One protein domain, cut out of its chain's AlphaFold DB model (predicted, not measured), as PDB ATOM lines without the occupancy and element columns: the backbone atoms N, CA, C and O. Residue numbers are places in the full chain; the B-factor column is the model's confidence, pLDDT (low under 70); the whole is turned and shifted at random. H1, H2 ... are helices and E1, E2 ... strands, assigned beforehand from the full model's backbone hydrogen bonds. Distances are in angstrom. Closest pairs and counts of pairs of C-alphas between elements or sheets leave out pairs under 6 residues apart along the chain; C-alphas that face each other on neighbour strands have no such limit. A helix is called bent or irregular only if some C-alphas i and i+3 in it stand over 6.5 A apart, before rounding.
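This is residues 18 to 127 of the 254 residues of an uncharacterized protein of Hydrogenophilales bacterium 28-61-23 (UniProt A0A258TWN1). Two helices cover one face of a small three-stranded sheet, H1 over E3 and H2 over E1, and a separate two-stranded hairpin, E4 and E5, sits past the E3 edge, with E4 close to the first residues of H1. H1 is nearest the middle, residues 83 to 101 run as a long link round the outside from E5 to H2, and the tail of residues 121 to 126 sticks out. The printed part has 110 residues, with two named helices and five named strands in the order E1 E2 E3 H1 E4 E5 H2. The sheets, E1 E2 E3 and E4 E5, are antiparallel, and the class is mixed, helices and strands. The whole is compact, with a radius of gyration of the C-alphas of 14.5 A, and spans 34 by 31 by 28 A.

E1, residues 18 to 21, E2, residues 24 to 31, and E3, residues 34 to 41, form a meander, each strand the antiparallel neighbour of the one before. N 19 and O 26 are 3.0 A apart across E1 and E2, and N 27 and O 38 are 2.9 A apart across E2 and E3, both within hydrogen-bond range. H1, residues 46 to 61, is on this sheet at a height of 10.0 A, slantwise to the strands at 50 degrees to E3 on the local plane. The closest C-alphas of H1 and E3, those of Phe 50 and Phe 39, are 6.7 A apart. E4, residues 69 to 74, and E5, residues 77 to 82, form a hairpin, with N 72 and O 79 within hydrogen-bond range at 2.8 A. E3 and E4 are near each other, with 8 pairs of C-alphas within 10 A. The closest C-alphas of H1 and E4, those of Glu 47 and Ile 72, are 7.4 A apart, while H1 and E5 are apart. H2, residues 102 to 121, is on the same face of the sheet as H1, at a height of 9.3 A; the C-alphas of Glu 113 and Ala 21 are the closest of H2 and E1, at 6.3 A. H1 and H2 touch, closest at the C-alphas of Gly 56 and Leu 112, 6.0 A apart, and run opposite ways at a steep tilt of 41 degrees. In H1 every O i to N i+4 pair is within hydrogen-bond range; in H2 14 of 16 are.

E1 begins at C-alpha 18, (11.148, 4.899, 9.623), and is 9.9 A long. E2 and E3 measure 23.2 A and 23.3 A, H1 22.1 A, E4 16.7 A and E5 16.8 A. H2 begins at C-alpha 102, (11.511, 15.919, 8.711), and ends at C-alpha 121, (26.565, -6.593, -2.005), 29.1 A away. H2 is irregular: C-alphas 103 and 106 are 7.7 A apart.

The two C-alphas farthest apart, those of Asp 32 and Ile 125, are 42.1 A apart. The printed part has no cut, and the link from E5 to H2, 19 residues, is long. The mean pLDDT of the printed part is 83.4, and residues 85 to 92 and 121 to 127 are under 70.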
ATOM      1  N   GLU A  18      11.371   6.304   9.949       92.00
ATOM      2  CA  GLU A  18      11.148   4.899   9.623       92.00
ATOM      3  C   GLU A  18      11.068   4.670   8.115       92.00
ATOM      4  O   GLU A  18      10.524   5.487   7.377       92.00
ATOM      5  N   ARG A  19      11.622   3.548   7.651       93.62
ATOM      6  CA  ARG A  19      11.552   3.140   6.246       93.62
ATOM      7  C   ARG A  19      11.656   1.634   6.122       93.62
ATOM      8  O   ARG A  19      12.408   0.987   6.850       93.62
ATOM      9  N   LYS A  20      10.936   1.101   5.138       94.44
ATOM     10  CA  LYS A  20      11.136  -0.241   4.599       94.44
ATOM     11  C   LYS A  20      11.796  -0.113   3.226       94.44
ATOM     12  O   LYS A  20      11.214   0.484   2.326       94.44
ATOM     13  N   ALA A  21      12.995  -0.659   3.085       91.44
ATOM     14  CA  ALA A  21      13.817  -0.601   1.883       91.44
ATOM     15  C   ALA A  21      14.266  -2.019   1.502       91.44
ATOM     16  O   ALA A  21      15.222  -2.564   2.060       91.44
ATOM     17  N   GLY A  22      13.527  -2.644   0.580       89.44
ATOM     18  CA  GLY A  22      13.753  -4.033   0.178       89.44
ATOM     19  C   GLY A  22      13.731  -4.983   1.379       89.44
ATOM     20  O   GLY A  22      12.730  -5.063   2.091       89.44
ATOM     21  N   ARG A  23      14.863  -5.657   1.613       91.06
ATOM     22  CA  ARG A  23      15.083  -6.617   2.711       91.06
ATOM     23  C   ARG A  23      15.402  -5.984   4.070       91.06
ATOM     24  O   ARG A  23      15.731  -6.712   5.007       91.06
ATOM     25  N   PHE A  24      15.400  -4.654   4.172       93.75
ATOM     26  CA  PHE A  24      15.702  -3.921   5.399       93.75
ATOM     27  C   PHE A  24      14.501  -3.091   5.843       93.75
ATOM     28  O   PHE A  24      13.787  -2.508   5.029       93.75
ATOM     29  N   GLU A  25      14.308  -2.986   7.149       95.31
ATOM     30  CA  GLU A  25      13.350  -2.064   7.754       95.31
ATOM     31  C   GLU A  25      14.002  -1.439   8.979       95.31
ATOM     32  O   GLU A  25      14.637  -2.137   9.771       95.31
ATOM     33  N   TRP A  26      13.851  -0.134   9.163       95.62
ATOM     34  CA  TRP A  26      14.305   0.530  10.375       95.62
ATOM     35  C   TRP A  26      13.275   1.522  10.879       95.62
ATOM     36  O   TRP A  26      12.507   2.092  10.109       95.62
ATOM     37  N   ARG A  27      13.301   1.744  12.191       93.88
ATOM     38  CA  ARG A  27      12.493   2.738  12.887       93.88
ATOM     39  C   ARG A  27      13.280   3.307  14.052       93.88
ATOM     40  O   ARG A  27      13.795   2.550  14.874       93.88
ATOM     41  N   ILE A  28      13.322   4.628  14.141       91.38
ATOM     42  CA  ILE A  28      13.908   5.352  15.264       91.38
ATOM     43  C   ILE A  28      12.798   6.136  15.946       91.38
ATOM     44  O   ILE A  28      12.056   6.866  15.296       91.38
ATOM     45  N   ALA A  29      12.682   5.969  17.258       88.25
ATOM     46  CA  ALA A  29      11.754   6.721  18.085       88.25
ATOM     47  C   ALA A  29      12.511   7.339  19.257       88.25
ATOM     48  O   ALA A  29      13.234   6.648  19.974       88.25
ATOM     49  N   LYS A  30      12.342   8.645  19.457       83.94
ATOM     50  CA  LYS A  30      12.870   9.345  20.627       83.94
ATOM     51  C   LYS A  30      11.803   9.374  21.721       83.94
ATOM     52  O   LYS A  30      10.664   9.751  21.464       83.94
ATOM     53  N   THR A  31      12.189   8.972  22.920       81.38
ATOM     54  CA  THR A  31      11.411   9.031  24.163       81.38
ATOM     55  C   THR A  31      12.159   9.895  25.179       81.38
ATOM     56  O   THR A  31      13.337  10.205  24.981       81.38
ATOM     57  N   ASP A  32      11.519  10.236  26.295       75.00
ATOM     58  CA  ASP A  32      12.180  10.966  27.387       75.00
ATOM     59  C   ASP A  32      13.392  10.192  27.947       75.00
ATOM     60  O   ASP A  32      14.421  10.786  28.265       75.00
ATOM     61  N   ASP A  33      13.318   8.855  27.948       75.44
ATOM     62  CA  ASP A  33      14.375   7.964  28.451       75.44
ATOM     63  C   ASP A  33      15.500   7.663  27.438       75.44
ATOM     64  O   ASP A  33      16.429   6.911  27.741       75.44
ATOM     65  N   GLY A  34      15.440   8.221  26.222       78.62
ATOM     66  CA  GLY A  34      16.460   8.007  25.191       78.62
ATOM     67  C   GLY A  34      15.909   7.766  23.788       78.62
ATOM     68  O   GLY A  34      14.785   8.132  23.464       78.62
ATOM     69  N   ALA A  35      16.725   7.171  22.919       86.31
ATOM     70  CA  ALA A  35      16.329   6.816  21.560       86.31
ATOM     71  C   ALA A  35      16.271   5.295  21.402       86.31
ATOM     72  O   ALA A  35      17.219   4.587  21.743       86.31
ATOM     73  N   TRP A  36      15.166   4.813  20.845       89.56
ATOM     74  CA  TRP A  36      14.934   3.415  20.525       89.56
ATOM     75  C   TRP A  36      15.092   3.209  19.031       89.56
ATOM     76  O   TRP A  36      14.444   3.888  18.234       89.56
ATOM     77  N   LEU A  37      15.943   2.259  18.660       93.06
ATOM     78  CA  LEU A  37      16.182   1.903  17.273       93.06
ATOM     79  C   LEU A  37      15.784   0.451  17.040       93.06
ATOM     80  O   LEU A  37      16.343  -0.461  17.644       93.06
ATOM     81  N   THR A  38      14.818   0.247  16.153       94.25
ATOM     82  CA  THR A  38      14.453  -1.072  15.641       94.25
ATOM     83  C   THR A  38      15.041  -1.221  14.251       94.25
ATOM     84  O   THR A  38      14.850  -0.345  13.412       94.25
ATOM     85  N   PHE A  39      15.733  -2.326  14.003       94.81
ATOM     86  CA  PHE A  39      16.246  -2.698  12.690       94.81
ATOM     87  C   PHE A  39      15.851  -4.144  12.409       94.81
ATOM     88  O   PHE A  39      16.067  -5.020  13.249       94.81
ATOM     89  N   LYS A  40      15.275  -4.394  11.238       93.94
ATOM     90  CA  LYS A  40      14.917  -5.726  10.758       93.94
ATOM     91  C   LYS A  40      15.641  -5.989   9.449       93.94
ATOM     92  O   LYS A  40      15.782  -5.100   8.609       93.94
ATOM     93  N   CYS A  41      16.060  -7.233   9.274       91.62
ATOM     94  CA  CYS A  41      16.578  -7.730   8.015       91.62
ATOM     95  C   CYS A  41      16.015  -9.125   7.754       91.62
ATOM     96  O   CYS A  41      15.918  -9.922   8.685       91.62
ATOM     97  N   GLU A  42      15.656  -9.407   6.504       88.69
ATOM     98  CA  GLU A  42      15.183 -10.734   6.084       88.69
ATOM     99  C   GLU A  42      16.311 -11.786   6.089       88.69
ATOM    100  O   GLU A  42      16.050 -12.975   6.260       88.69
ATOM    101  N   ASP A  43      17.571 -11.352   5.976       82.75
ATOM    102  CA  ASP A  43      18.735 -12.232   5.887       82.75
ATOM    103  C   ASP A  43      19.524 -12.336   7.210       82.75
ATOM    104  O   ASP A  43      19.824 -11.342   7.878       82.75
ATOM    105  N   SER A  44      19.996 -13.546   7.529       78.31
ATOM    106  CA  SER A  44      20.976 -13.811   8.600       78.31
ATOM    107  C   SER A  44      22.426 -13.665   8.092       78.31
ATOM    108  O   SER A  44      22.668 -13.865   6.896       78.31
ATOM    109  N   PRO A  45      23.416 -13.245   8.913       84.31
ATOM    110  CA  PRO A  45      23.297 -12.767  10.295       84.31
ATOM    111  C   PRO A  45      22.782 -11.319  10.398       84.31
ATOM    112  O   PRO A  45      23.161 -10.450   9.611       84.31
ATOM    113  N   VAL A  46      21.934 -11.052  11.398       86.12
ATOM    114  CA  VAL A  46      21.325  -9.725  11.634       86.12
ATOM    115  C   VAL A  46      22.333  -8.741  12.234       86.12
ATOM    116  O   VAL A  46      22.371  -7.579  11.841       86.12
ATOM    117  N   GLU A  47      23.173  -9.206  13.160       87.62
ATOM    118  CA  GLU A  47      24.072  -8.352  13.946       87.62
ATOM    119  C   GLU A  47      25.093  -7.577  13.089       87.62
ATOM    120  O   GLU A  47      25.107  -6.351  13.185       87.62
ATOM    121  N   PRO A  48      25.856  -8.194  12.162       87.88
ATOM    122  CA  PRO A  48      26.776  -7.439  11.306       87.88
ATOM    123  C   PRO A  48      26.071  -6.397  10.427       87.88
ATOM    124  O   PRO A  48      26.600  -5.317  10.184       87.88
ATOM    125  N   ARG A  49      24.844  -6.687   9.974       88.88
ATOM    126  CA  ARG A  49      24.046  -5.747   9.169       88.88
ATOM    127  C   ARG A  49      23.565  -4.565  10.001       88.88
ATOM    128  O   ARG A  49      23.596  -3.432   9.533       88.88
ATOM    129  N   PHE A  50      23.154  -4.828  11.235       91.12
ATOM    130  CA  PHE A  50      22.806  -3.788  12.191       91.12
ATOM    131  C   PHE A  50      24.002  -2.880  12.503       91.12
ATOM    132  O   PHE A  50      23.853  -1.660  12.523       91.12
ATOM    133  N   GLU A  51      25.198  -3.445  12.685       89.69
ATOM    134  CA  GLU A  51      26.414  -2.649  12.866       89.69
ATOM    135  C   GLU A  51      26.690  -1.751  11.659       89.69
ATOM    136  O   GLU A  51      26.943  -0.560  11.831       89.69
ATOM    137  N   THR A  52      26.590  -2.280  10.438       91.00
ATOM    138  CA  THR A  52      26.722  -1.485   9.208       91.00
ATOM    139  C   THR A  52      25.687  -0.365   9.140       91.00
ATOM    140  O   THR A  52      26.031   0.776   8.825       91.00
ATOM    141  N   PHE A  53      24.435  -0.651   9.495       93.50
ATOM    142  CA  PHE A  53      23.385   0.358   9.558       93.50
ATOM    143  C   PHE A  53      23.732   1.470  10.559       93.50
ATOM    144  O   PHE A  53      23.635   2.654  10.230       93.50
ATOM    145  N   LEU A  54      24.215   1.112  11.755       92.81
ATOM    146  CA  LEU A  54      24.660   2.082  12.758       92.81
ATOM    147  C   LEU A  54      25.840   2.934  12.279       92.81
ATOM    148  O   LEU A  54      25.891   4.118  12.612       92.81
ATOM    149  N   ARG A  55      26.763   2.382  11.479       92.38
ATOM    150  CA  ARG A  55      27.860   3.149  10.857       92.38
ATOM    151  C   ARG A  55      27.317   4.219   9.912       92.38
ATOM    152  O   ARG A  55      27.707   5.380  10.019       92.38
ATOM    153  N   GLY A  56      26.378   3.855   9.037       93.50
ATOM    154  CA  GLY A  56      25.712   4.803   8.138       93.50
ATOM    155  C   GLY A  56      24.947   5.887   8.906       93.50
ATOM    156  O   GLY A  56      25.096   7.079   8.634       93.50
ATOM    157  N   LEU A  57      24.192   5.491   9.932       92.94
ATOM    158  CA  LEU A  57      23.450   6.426  10.776       92.94
ATOM    159  C   LEU A  57      24.377   7.353  11.582       92.94
ATOM    160  O   LEU A  57      24.057   8.524  11.792       92.94
ATOM    161  N   SER A  58      25.545   6.861  11.995       91.62
ATOM    162  CA  SER A  58      26.569   7.666  12.668       91.62
ATOM    163  C   SER A  58      27.091   8.774  11.751       91.62
ATOM    164  O   SER A  58      27.131   9.937  12.151       91.62
ATOM    165  N   ILE A  59      27.379   8.443  10.484       91.62
ATOM    166  CA  ILE A  59      27.769   9.428   9.464       91.62
ATOM    167  C   ILE A  59      26.675  10.485   9.287       91.62
ATOM    168  O   ILE A  59      26.971  11.677   9.343       91.62
ATOM    169  N   LEU A  60      25.416  10.061   9.126       90.88
ATOM    170  CA  LEU A  60      24.282  10.971   8.942       90.88
ATOM    171  C   LEU A  60      24.077  11.922  10.111       90.88
ATOM    172  O   LEU A  60      23.820  13.103   9.915       90.88
ATOM    173  N   THR A  61      24.162  11.410  11.333       88.06
ATOM    174  CA  THR A  61      23.933  12.215  12.539       88.06
ATOM    175  C   THR A  61      25.161  13.025  12.945       88.06
ATOM    176  O   THR A  61      25.072  13.861  13.847       88.06
ATOM    177  N   GLY A  62      26.304  12.777  12.299       87.75
ATOM    178  CA  GLY A  62      27.590  13.349  12.666       87.75
ATOM    179  C   GLY A  62      28.086  12.883  14.036       87.75
ATOM    180  O   GLY A  62      28.974  13.517  14.593       87.75
ATOM    181  N   ARG A  63      27.522  11.805  14.594       87.38
ATOM    182  CA  ARG A  63      27.786  11.331  15.958       87.38
ATOM    183  C   ARG A  63      28.189   9.877  15.957       87.38
ATOM    184  O   ARG A  63      27.649   9.083  15.198       87.38
ATOM    185  N   TRP A  64      29.089   9.508  16.857       87.12
ATOM    186  CA  TRP A  64      29.411   8.107  17.071       87.12
ATOM    187  C   TRP A  64      28.285   7.408  17.847       87.12
ATOM    188  O   TRP A  64      28.136   7.597  19.055       87.12
ATOM    189  N   LEU A  65      27.476   6.590  17.168       87.31
ATOM    190  CA  LEU A  65      26.356   5.899  17.804       87.31
ATOM    191  C   LEU A  65      26.786   4.540  18.358       87.31
ATOM    192  O   LEU A  65      27.296   3.680  17.642       87.31
ATOM    193  N   LYS A  66      26.526   4.327  19.651       84.81
ATOM    194  CA  LYS A  66      26.697   3.039  20.332       84.81
ATOM    195  C   LYS A  66      25.427   2.680  21.101       84.81
ATOM    196  O   LYS A  66      24.960   3.505  21.888       84.81
ATOM    197  N   PRO A  67      24.873   1.471  20.913       87.81
ATOM    198  CA  PRO A  67      23.757   1.015  21.726       87.81
ATOM    199  C   PRO A  67      24.210   0.821  23.177       87.81
ATOM    200  O   PRO A  67      25.293   0.303  23.432       87.81
ATOM    201  N   ILE A  68      23.365   1.223  24.128       87.44
ATOM    202  CA  ILE A  68      23.544   0.927  25.563       87.44
ATOM    203  C   ILE A  68      22.953  -0.454  25.888       87.44
ATOM    204  O   ILE A  68      23.450  -1.182  26.740       87.44
ATOM    205  N   CYS A  69      21.900  -0.838  25.171       88.81
ATOM    206  CA  CYS A  69      21.272  -2.148  25.242       88.81
ATOM    207  C   CYS A  69      20.972  -2.615  23.817       88.81
ATOM    208  O   CYS A  69      20.546  -1.816  22.982       88.81
ATOM    209  N   LEU A  70      21.211  -3.895  23.541       91.25
ATOM    210  CA  LEU A  70      20.944  -4.513  22.249       91.25
ATOM    211  C   LEU A  70      20.188  -5.824  22.459       91.25
ATOM    212  O   LEU A  70      20.716  -6.747  23.078       91.25
ATOM    213  N   SER A  71      18.975  -5.914  21.917       92.19
ATOM    214  CA  SER A  71      18.200  -7.157  21.853       92.19
ATOM    215  C   SER A  71      18.133  -7.645  20.412       92.19
ATOM    216  O   SER A  71      17.629  -6.943  19.538       92.19
ATOM    217  N   ILE A  72      18.642  -8.849  20.170       91.62
ATOM    218  CA  ILE A  72      18.668  -9.503  18.862       91.62
ATOM    219  C   ILE A  72      17.668 -10.654  18.891       91.62
ATOM    220  O   ILE A  72      17.712 -11.483  19.802       91.62
ATOM    221  N   TYR A  73      16.808 -10.711  17.880       90.69
ATOM    222  CA  TYR A  73      15.825 -11.771  17.689       90.69
ATOM    223  C   TYR A  73      16.166 -12.534  16.407       90.69
ATOM    224  O   TYR A  73      16.278 -11.925  15.341       90.69
ATOM    225  N   VAL A  74      16.360 -13.850  16.505       86.88
ATOM    226  CA  VAL A  74      16.607 -14.741  15.360       86.88
ATOM    227  C   VAL A  74      15.701 -15.959  15.506       86.88
ATOM    228  O   VAL A  74      15.928 -16.804  16.370       86.88
ATOM    229  N   GLY A  75      14.654 -16.035  14.678       85.56
ATOM    230  CA  GLY A  75      13.565 -16.990  14.900       85.56
ATOM    231  C   GLY A  75      12.945 -16.771  16.282       85.56
ATOM    232  O   GLY A  75      12.631 -15.639  16.642       85.56
ATOM    233  N   ASP A  76      12.852 -17.839  17.075       88.12
ATOM    234  CA  ASP A  76      12.311 -17.793  18.440       88.12
ATOM    235  C   ASP A  76      13.363 -17.432  19.506       88.12
ATOM    236  O   ASP A  76      13.042 -17.285  20.687       88.12
ATOM    237  N   GLN A  77      14.636 -17.298  19.122       88.94
ATOM    238  CA  GLN A  77      15.710 -16.989  20.060       88.94
ATOM    239  C   GLN A  77      15.861 -15.478  20.242       88.94
ATOM    240  O   GLN A  77      16.117 -14.743  19.287       88.94
ATOM    241  N   GLN A  78      15.805 -15.030  21.497       92.38
ATOM    242  CA  GLN A  78      16.140 -13.667  21.900       92.38
ATOM    243  C   GLN A  78      17.464 -13.650  22.666       92.38
ATOM    244  O   GLN A  78      17.644 -14.375  23.642       92.38
ATOM    245  N   THR A  79      18.386 -12.779  22.260       91.69
ATOM    246  CA  THR A  79      19.611 -12.479  23.013       91.69
ATOM    247  C   THR A  79      19.639 -10.999  23.359       91.69
ATOM    248  O   THR A  79      19.644 -10.163  22.460       91.69
ATOM    249  N   THR A  80      19.697 -10.668  24.649       92.06
ATOM    250  CA  THR A  80      19.829  -9.284  25.124       92.06
ATOM    251  C   THR A  80      21.211  -9.070  25.724       92.06
ATOM    252  O   THR A  80      21.655  -9.848  26.567       92.06
ATOM    253  N   ARG A  81      21.891  -8.005  25.300       90.50
ATOM    254  CA  ARG A  81      23.206  -7.597  25.798       90.50
ATOM    255  C   ARG A  81      23.115  -6.185  26.362       90.50
ATOM    256  O   ARG A  81      22.683  -5.266  25.669       90.50
ATOM    257  N   MET A  82      23.551  -6.019  27.606       88.12
ATOM    258  CA  MET A  82      23.809  -4.700  28.179       88.12
ATOM    259  C   MET A  82      25.246  -4.317  27.846       88.12
ATOM    260  O   MET A  82      26.176  -5.079  28.108       88.12
ATOM    261  N   LEU A  83      25.415  -3.161  27.223       82.06
ATOM    262  CA  LEU A  83      26.699  -2.656  26.768       82.06
ATOM    263  C   LEU A  83      27.136  -1.519  27.685       82.06
ATOM    264  O   LEU A  83      26.317  -0.772  28.221       82.06
ATOM    265  N   ASN A  84      28.446  -1.418  27.898       72.31
ATOM    266  CA  ASN A  84      28.986  -0.474  28.861       72.31
ATOM    267  C   ASN A  84      28.662   0.962  28.425       72.31
ATOM    268  O   ASN A  84      28.960   1.359  27.294       72.31
ATOM    269  N   ARG A  85      28.046   1.738  29.319       63.66
ATOM    270  CA  ARG A  85      27.748   3.149  29.071       63.66
ATOM    271  C   ARG A  85      29.080   3.898  29.099       63.66
ATOM    272  O   ARG A  85      29.802   3.821  30.093       63.66
ATOM    273  N   LEU A  86      29.422   4.609  28.023       57.97
ATOM    274  CA  LEU A  86      30.471   5.626  28.121       57.97
ATOM    275  C   LEU A  86      30.042   6.594  29.234       57.97
ATOM    276  O   LEU A  86      28.877   6.995  29.272       57.97
ATOM    277  N   HIS A  87      30.940   6.869  30.185       49.34
ATOM    278  CA  HIS A  87      30.628   7.624  31.406       49.34
ATOM    279  C   HIS A  87      30.075   9.025  31.111       49.34
ATOM    280  O   HIS A  87      29.327   9.565  31.919       49.34
ATOM    281  N   GLU A  88      30.360   9.559  29.923       55.09
ATOM    282  CA  GLU A  88      29.823  10.822  29.439       55.09
ATOM    283  C   GLU A  88      29.206  10.631  28.044       55.09
ATOM    284  O   GLU A  88      29.786   9.939  27.198       55.09
ATOM    285  N   PRO A  89      28.003  11.181  27.790       57.97
ATOM    286  CA  PRO A  89      27.452  11.218  26.447       57.97
ATOM    287  C   PRO A  89      28.375  12.059  25.569       57.97
ATOM    288  O   PRO A  89      28.690  13.192  25.918       57.97
ATOM    289  N   ASP A  90      28.769  11.510  24.424       61.19
ATOM    290  CA  ASP A  90      29.522  12.240  23.410       61.19
ATOM    291  C   ASP A  90      28.667  13.440  22.958       61.19
ATOM    292  O   ASP A  90      27.630  13.297  22.290       61.19
ATOM    293  N   THR A  91      28.997  14.628  23.473       60.69
ATOM    294  CA  THR A  91      28.254  15.859  23.167       60.69
ATOM    295  C   THR A  91      28.637  16.396  21.796       60.69
ATOM    296  O   THR A  91      27.863  17.148  21.189       60.69
ATOM    297  N   GLU A  92      29.774  15.942  21.276       68.62
ATOM    298  CA  GLU A  92      30.341  16.408  20.033       68.62
ATOM    299  C   GLU A  92      29.618  15.806  18.830       68.62
ATOM    300  O   GLU A  92      29.143  14.668  18.817       68.62
ATOM    301  N   LYS A  93      29.471  16.632  17.796       78.75
ATOM    302  CA  LYS A  93      28.906  16.212  16.522       78.75
ATOM    303  C   LYS A  93      29.630  16.907  15.386       78.75
ATOM    304  O   LYS A  93      29.864  18.114  15.420       78.75
ATOM    305  N   LEU A  94      29.920  16.150  14.340       82.56
ATOM    306  CA  LEU A  94      30.154  16.725  13.028       82.56
ATOM    307  C   LEU A  94      28.855  17.354  12.524       82.56
ATOM    308  O   LEU A  94      27.751  16.960  12.912       82.56
ATOM    309  N   LEU A  95      28.989  18.332  11.633       81.25
ATOM    310  CA  LEU A  95      27.845  18.770  10.850       81.25
ATOM    311  C   LEU A  95      27.338  17.571  10.049       81.25
ATOM    312  O   LEU A  95      28.113  16.905   9.358       81.25
ATOM    313  N   ALA A  96      26.046  17.287  10.197       79.19
ATOM    314  CA  ALA A  96      25.381  16.239   9.450       79.19
ATOM    315  C   ALA A  96      25.542  16.534   7.948       79.19
ATOM    316  O   ALA A  96      25.205  17.642   7.520       79.19
ATOM    317  N   PRO A  97      26.060  15.589   7.144       76.38
ATOM    318  CA  PRO A  97      26.274  15.821   5.717       76.38
ATOM    319  C   PRO A  97      24.952  15.970   4.951       76.38
ATOM    320  O   PRO A  97      24.938  16.515   3.852       76.38
ATOM    321  N   ILE A  98      23.857  15.471   5.528       81.25
ATOM    322  CA  ILE A  98      22.499  15.518   4.993       81.25
ATOM    323  C   ILE A  98      21.581  15.925   6.144       81.25
ATOM    324  O   ILE A  98      21.757  15.459   7.274       81.25
ATOM    325  N   GLY A  99      20.608  16.795   5.874       74.50
ATOM    326  CA  GLY A  99      19.597  17.146   6.862       74.50
ATOM    327  C   GLY A  99      18.833  15.900   7.313       74.50
ATOM    328  O   GLY A  99      18.334  15.139   6.497       74.50
ATOM    329  N   THR A 100      18.729  15.682   8.620       72.56
ATOM    330  CA  THR A 100      17.899  14.609   9.201       72.56
ATOM    331  C   THR A 100      16.564  15.131   9.731       72.56
ATOM    332  O   THR A 100      15.795  14.393  10.340       72.56
ATOM    333  N   GLN A 101      16.293  16.422   9.514       73.38
ATOM    334  CA  GLN A 101      15.013  17.042   9.829       73.38
ATOM    335  C   GLN A 101      13.920  16.459   8.935       73.38
ATOM    336  O   GLN A 101      14.199  15.980   7.840       73.38
ATOM    337  N   ARG A 102      12.665  16.531   9.387       71.25
ATOM    338  CA  ARG A 102      11.511  15.919   8.711       71.25
ATOM    339  C   ARG A 102      11.418  16.253   7.216       71.25
ATOM    340  O   ARG A 102      11.050  15.391   6.429       71.25
ATOM    341  N   GLU A 103      11.769  17.476   6.833       71.62
ATOM    342  CA  GLU A 103      11.757  17.949   5.441       71.62
ATOM    343  C   GLU A 103      12.847  17.324   4.548       71.62
ATOM    344  O   GLU A 103      12.672  17.259   3.337       71.62
ATOM    345  N   PHE A 104      13.920  16.793   5.142       73.94
ATOM    346  CA  PHE A 104      15.045  16.132   4.463       73.94
ATOM    347  C   PHE A 104      15.162  14.639   4.819       73.94
ATOM    348  O   PHE A 104      16.129  13.973   4.446       73.94
ATOM    349  N   ALA A 105      14.180  14.089   5.540       82.88
ATOM    350  CA  ALA A 105      14.209  12.705   6.009       82.88
ATOM    351  C   ALA A 105      14.317  11.701   4.851       82.88
ATOM    352  O   ALA A 105      14.952  10.660   5.006       82.88
ATOM    353  N   GLU A 106      13.763  12.033   3.682       88.94
ATOM    354  CA  GLU A 106      13.848  11.189   2.491       88.94
ATOM    355  C   GLU A 106      15.285  11.048   1.974       88.94
ATOM    356  O   GLU A 106      15.717   9.932   1.691       88.94
ATOM    357  N   ASP A 107      16.071  12.126   1.939       89.00
ATOM    358  CA  ASP A 107      17.478  12.066   1.520       89.00
ATOM    359  C   ASP A 107      18.321  11.258   2.513       89.00
ATOM    360  O   ASP A 107      19.164  10.446   2.123       89.00
ATOM    361  N   ALA A 108      18.062  11.429   3.813       90.75
ATOM    362  CA  ALA A 108      18.705  10.640   4.859       90.75
ATOM    363  C   ALA A 108      18.349   9.146   4.738       90.75
ATOM    364  O   ALA A 108      19.203   8.269   4.884       90.75
ATOM    365  N   HIS A 109      17.094   8.840   4.430       92.56
ATOM    366  CA  HIS A 109      16.649   7.481   4.180       92.56
ATOM    367  C   HIS A 109      17.272   6.866   2.921       92.56
ATOM    368  O   HIS A 109      17.754   5.734   2.982       92.56
ATOM    369  N   LEU A 110      17.308   7.608   1.812       92.88
ATOM    370  CA  LEU A 110      17.961   7.192   0.574       92.88
ATOM    371  C   LEU A 110      19.450   6.937   0.799       92.88
ATOM    372  O   LEU A 110      19.979   5.937   0.318       92.88
ATOM    373  N   PHE A 111      20.126   7.788   1.574       92.44
ATOM    374  CA  PHE A 111      21.513   7.554   1.957       92.44
ATOM    375  C   PHE A 111      21.683   6.217   2.687       92.44
ATOM    376  O   PHE A 111      22.540   5.427   2.294       92.44
ATOM    377  N   LEU A 112      20.873   5.938   3.718       93.56
ATOM    378  CA  LEU A 112      20.965   4.682   4.478       93.56
ATOM    379  C   LEU A 112      20.681   3.468   3.602       93.56
ATOM    380  O   LEU A 112      21.398   2.477   3.695       93.56
ATOM    381  N   GLU A 113      19.674   3.554   2.737       93.44
ATOM    382  CA  GLU A 113      19.350   2.502   1.777       93.44
ATOM    383  C   GLU A 113      20.550   2.198   0.878       93.44
ATOM    384  O   GLU A 113      21.034   1.067   0.870       93.44
ATOM    385  N   ARG A 114      21.115   3.213   0.212       91.69
ATOM    386  CA  ARG A 114      22.283   3.034  -0.664       91.69
ATOM    387  C   ARG A 114      23.513   2.546   0.085       91.69
ATOM    388  O   ARG A 114      24.254   1.718  -0.440       91.69
ATOM    389  N   PHE A 115      23.734   3.040   1.301       91.50
ATOM    390  CA  PHE A 115      24.838   2.608   2.149       91.50
ATOM    391  C   PHE A 115      24.712   1.120   2.501       91.50
ATOM    392  O   PHE A 115      25.686   0.377   2.399       91.50
ATOM    393  N   MET A 116      23.507   0.676   2.865       90.94
ATOM    394  CA  MET A 116      23.218  -0.715   3.215       90.94
ATOM    395  C   MET A 116      23.273  -1.650   2.007       90.94
ATOM    396  O   MET A 116      23.878  -2.715   2.100       90.94
ATOM    397  N   GLU A 117      22.685  -1.262   0.872       88.69
ATOM    398  CA  GLU A 117      22.785  -2.012  -0.388       88.69
ATOM    399  C   GLU A 117      24.251  -2.247  -0.751       88.69
ATOM    400  O   GLU A 117      24.684  -3.386  -0.935       88.69
ATOM    401  N   LYS A 118      25.040  -1.168  -0.760       86.06
ATOM    402  CA  LYS A 118      26.444  -1.219  -1.151       86.06
ATOM    403  C   LYS A 118      27.275  -2.094  -0.218       86.06
ATOM    404  O   LYS A 118      28.049  -2.917  -0.696       86.06
ATOM    405  N   ALA A 119      27.079  -1.953   1.090       84.44
ATOM    406  CA  ALA A 119      27.827  -2.715   2.081       84.44
ATOM    407  C   ALA A 119      27.480  -4.214   2.091       84.44
ATOM    408  O   ALA A 119      28.328  -5.030   2.436       84.44
ATOM    409  N   VAL A 120      26.249  -4.601   1.728       76.31
ATOM    410  CA  VAL A 120      25.838  -6.018   1.737       76.31
ATOM    411  C   VAL A 120      26.152  -6.731   0.419       76.31
ATOM    412  O   VAL A 120      26.420  -7.934   0.431       76.31
ATOM    413  N   ASP A 121      26.181  -6.018  -0.707       66.75
ATOM    414  CA  ASP A 121      26.565  -6.593  -2.005       66.75
ATOM    415  C   ASP A 121      28.079  -6.860  -2.119       66.75
ATOM    416  O   ASP A 121      28.543  -7.618  -2.979       66.75
ATOM    417  N   GLU A 122      28.876  -6.292  -1.216       63.19
ATOM    418  CA  GLU A 122      30.324  -6.456  -1.167       63.19
ATOM    419  C   GLU A 122      30.726  -7.800  -0.529       63.19
ATOM    420  O   GLU A 122      31.197  -7.880   0.599       63.19
ATOM    421  N   LYS A 123      30.617  -8.897  -1.296       53.03
ATOM    422  CA  LYS A 123      31.214 -10.219  -0.980       53.03
ATOM    423  C   LYS A 123      32.755 -10.226  -1.060       53.03
ATOM    424  O   LYS A 123      33.341 -11.129  -1.660       53.03
ATOM    425  N   LYS A 124      33.448  -9.214  -0.536       52.56
ATOM    426  CA  LYS A 124      34.913  -9.132  -0.634       52.56
ATOM    427  C   LYS A 124      35.590  -9.505   0.680       52.56
ATOM    428  O   LYS A 124      35.203  -9.068   1.752       52.56
ATOM    429  N   ILE A 125      36.647 -10.307   0.562       45.59
ATOM    430  CA  ILE A 125      37.641 -10.519   1.615       45.59
ATOM    431  C   ILE A 125      38.419  -9.199   1.732       45.59
ATOM    432  O   ILE A 125      39.315  -8.939   0.932       45.59
ATOM    433  N   GLY A 126      38.010  -8.320   2.648       58.53
ATOM    434  CA  GLY A 126      38.601  -6.994   2.852       58.53
ATOM    435  C   GLY A 126      37.571  -5.956   3.303       58.53
ATOM    436  O   GLY A 126      36.393  -6.269   3.438       58.53
ATOM    437  N   GLU A 127      38.014  -4.723   3.541       66.31
ATOM    438  CA  GLU A 127      37.112  -3.617   3.883       66.31
ATOM    439  C   GLU A 127      36.400  -3.075   2.648       66.31
ATOM    440  O   GLU A 127      37.038  -2.728   1.650       66.31
TER     441      GLU A 127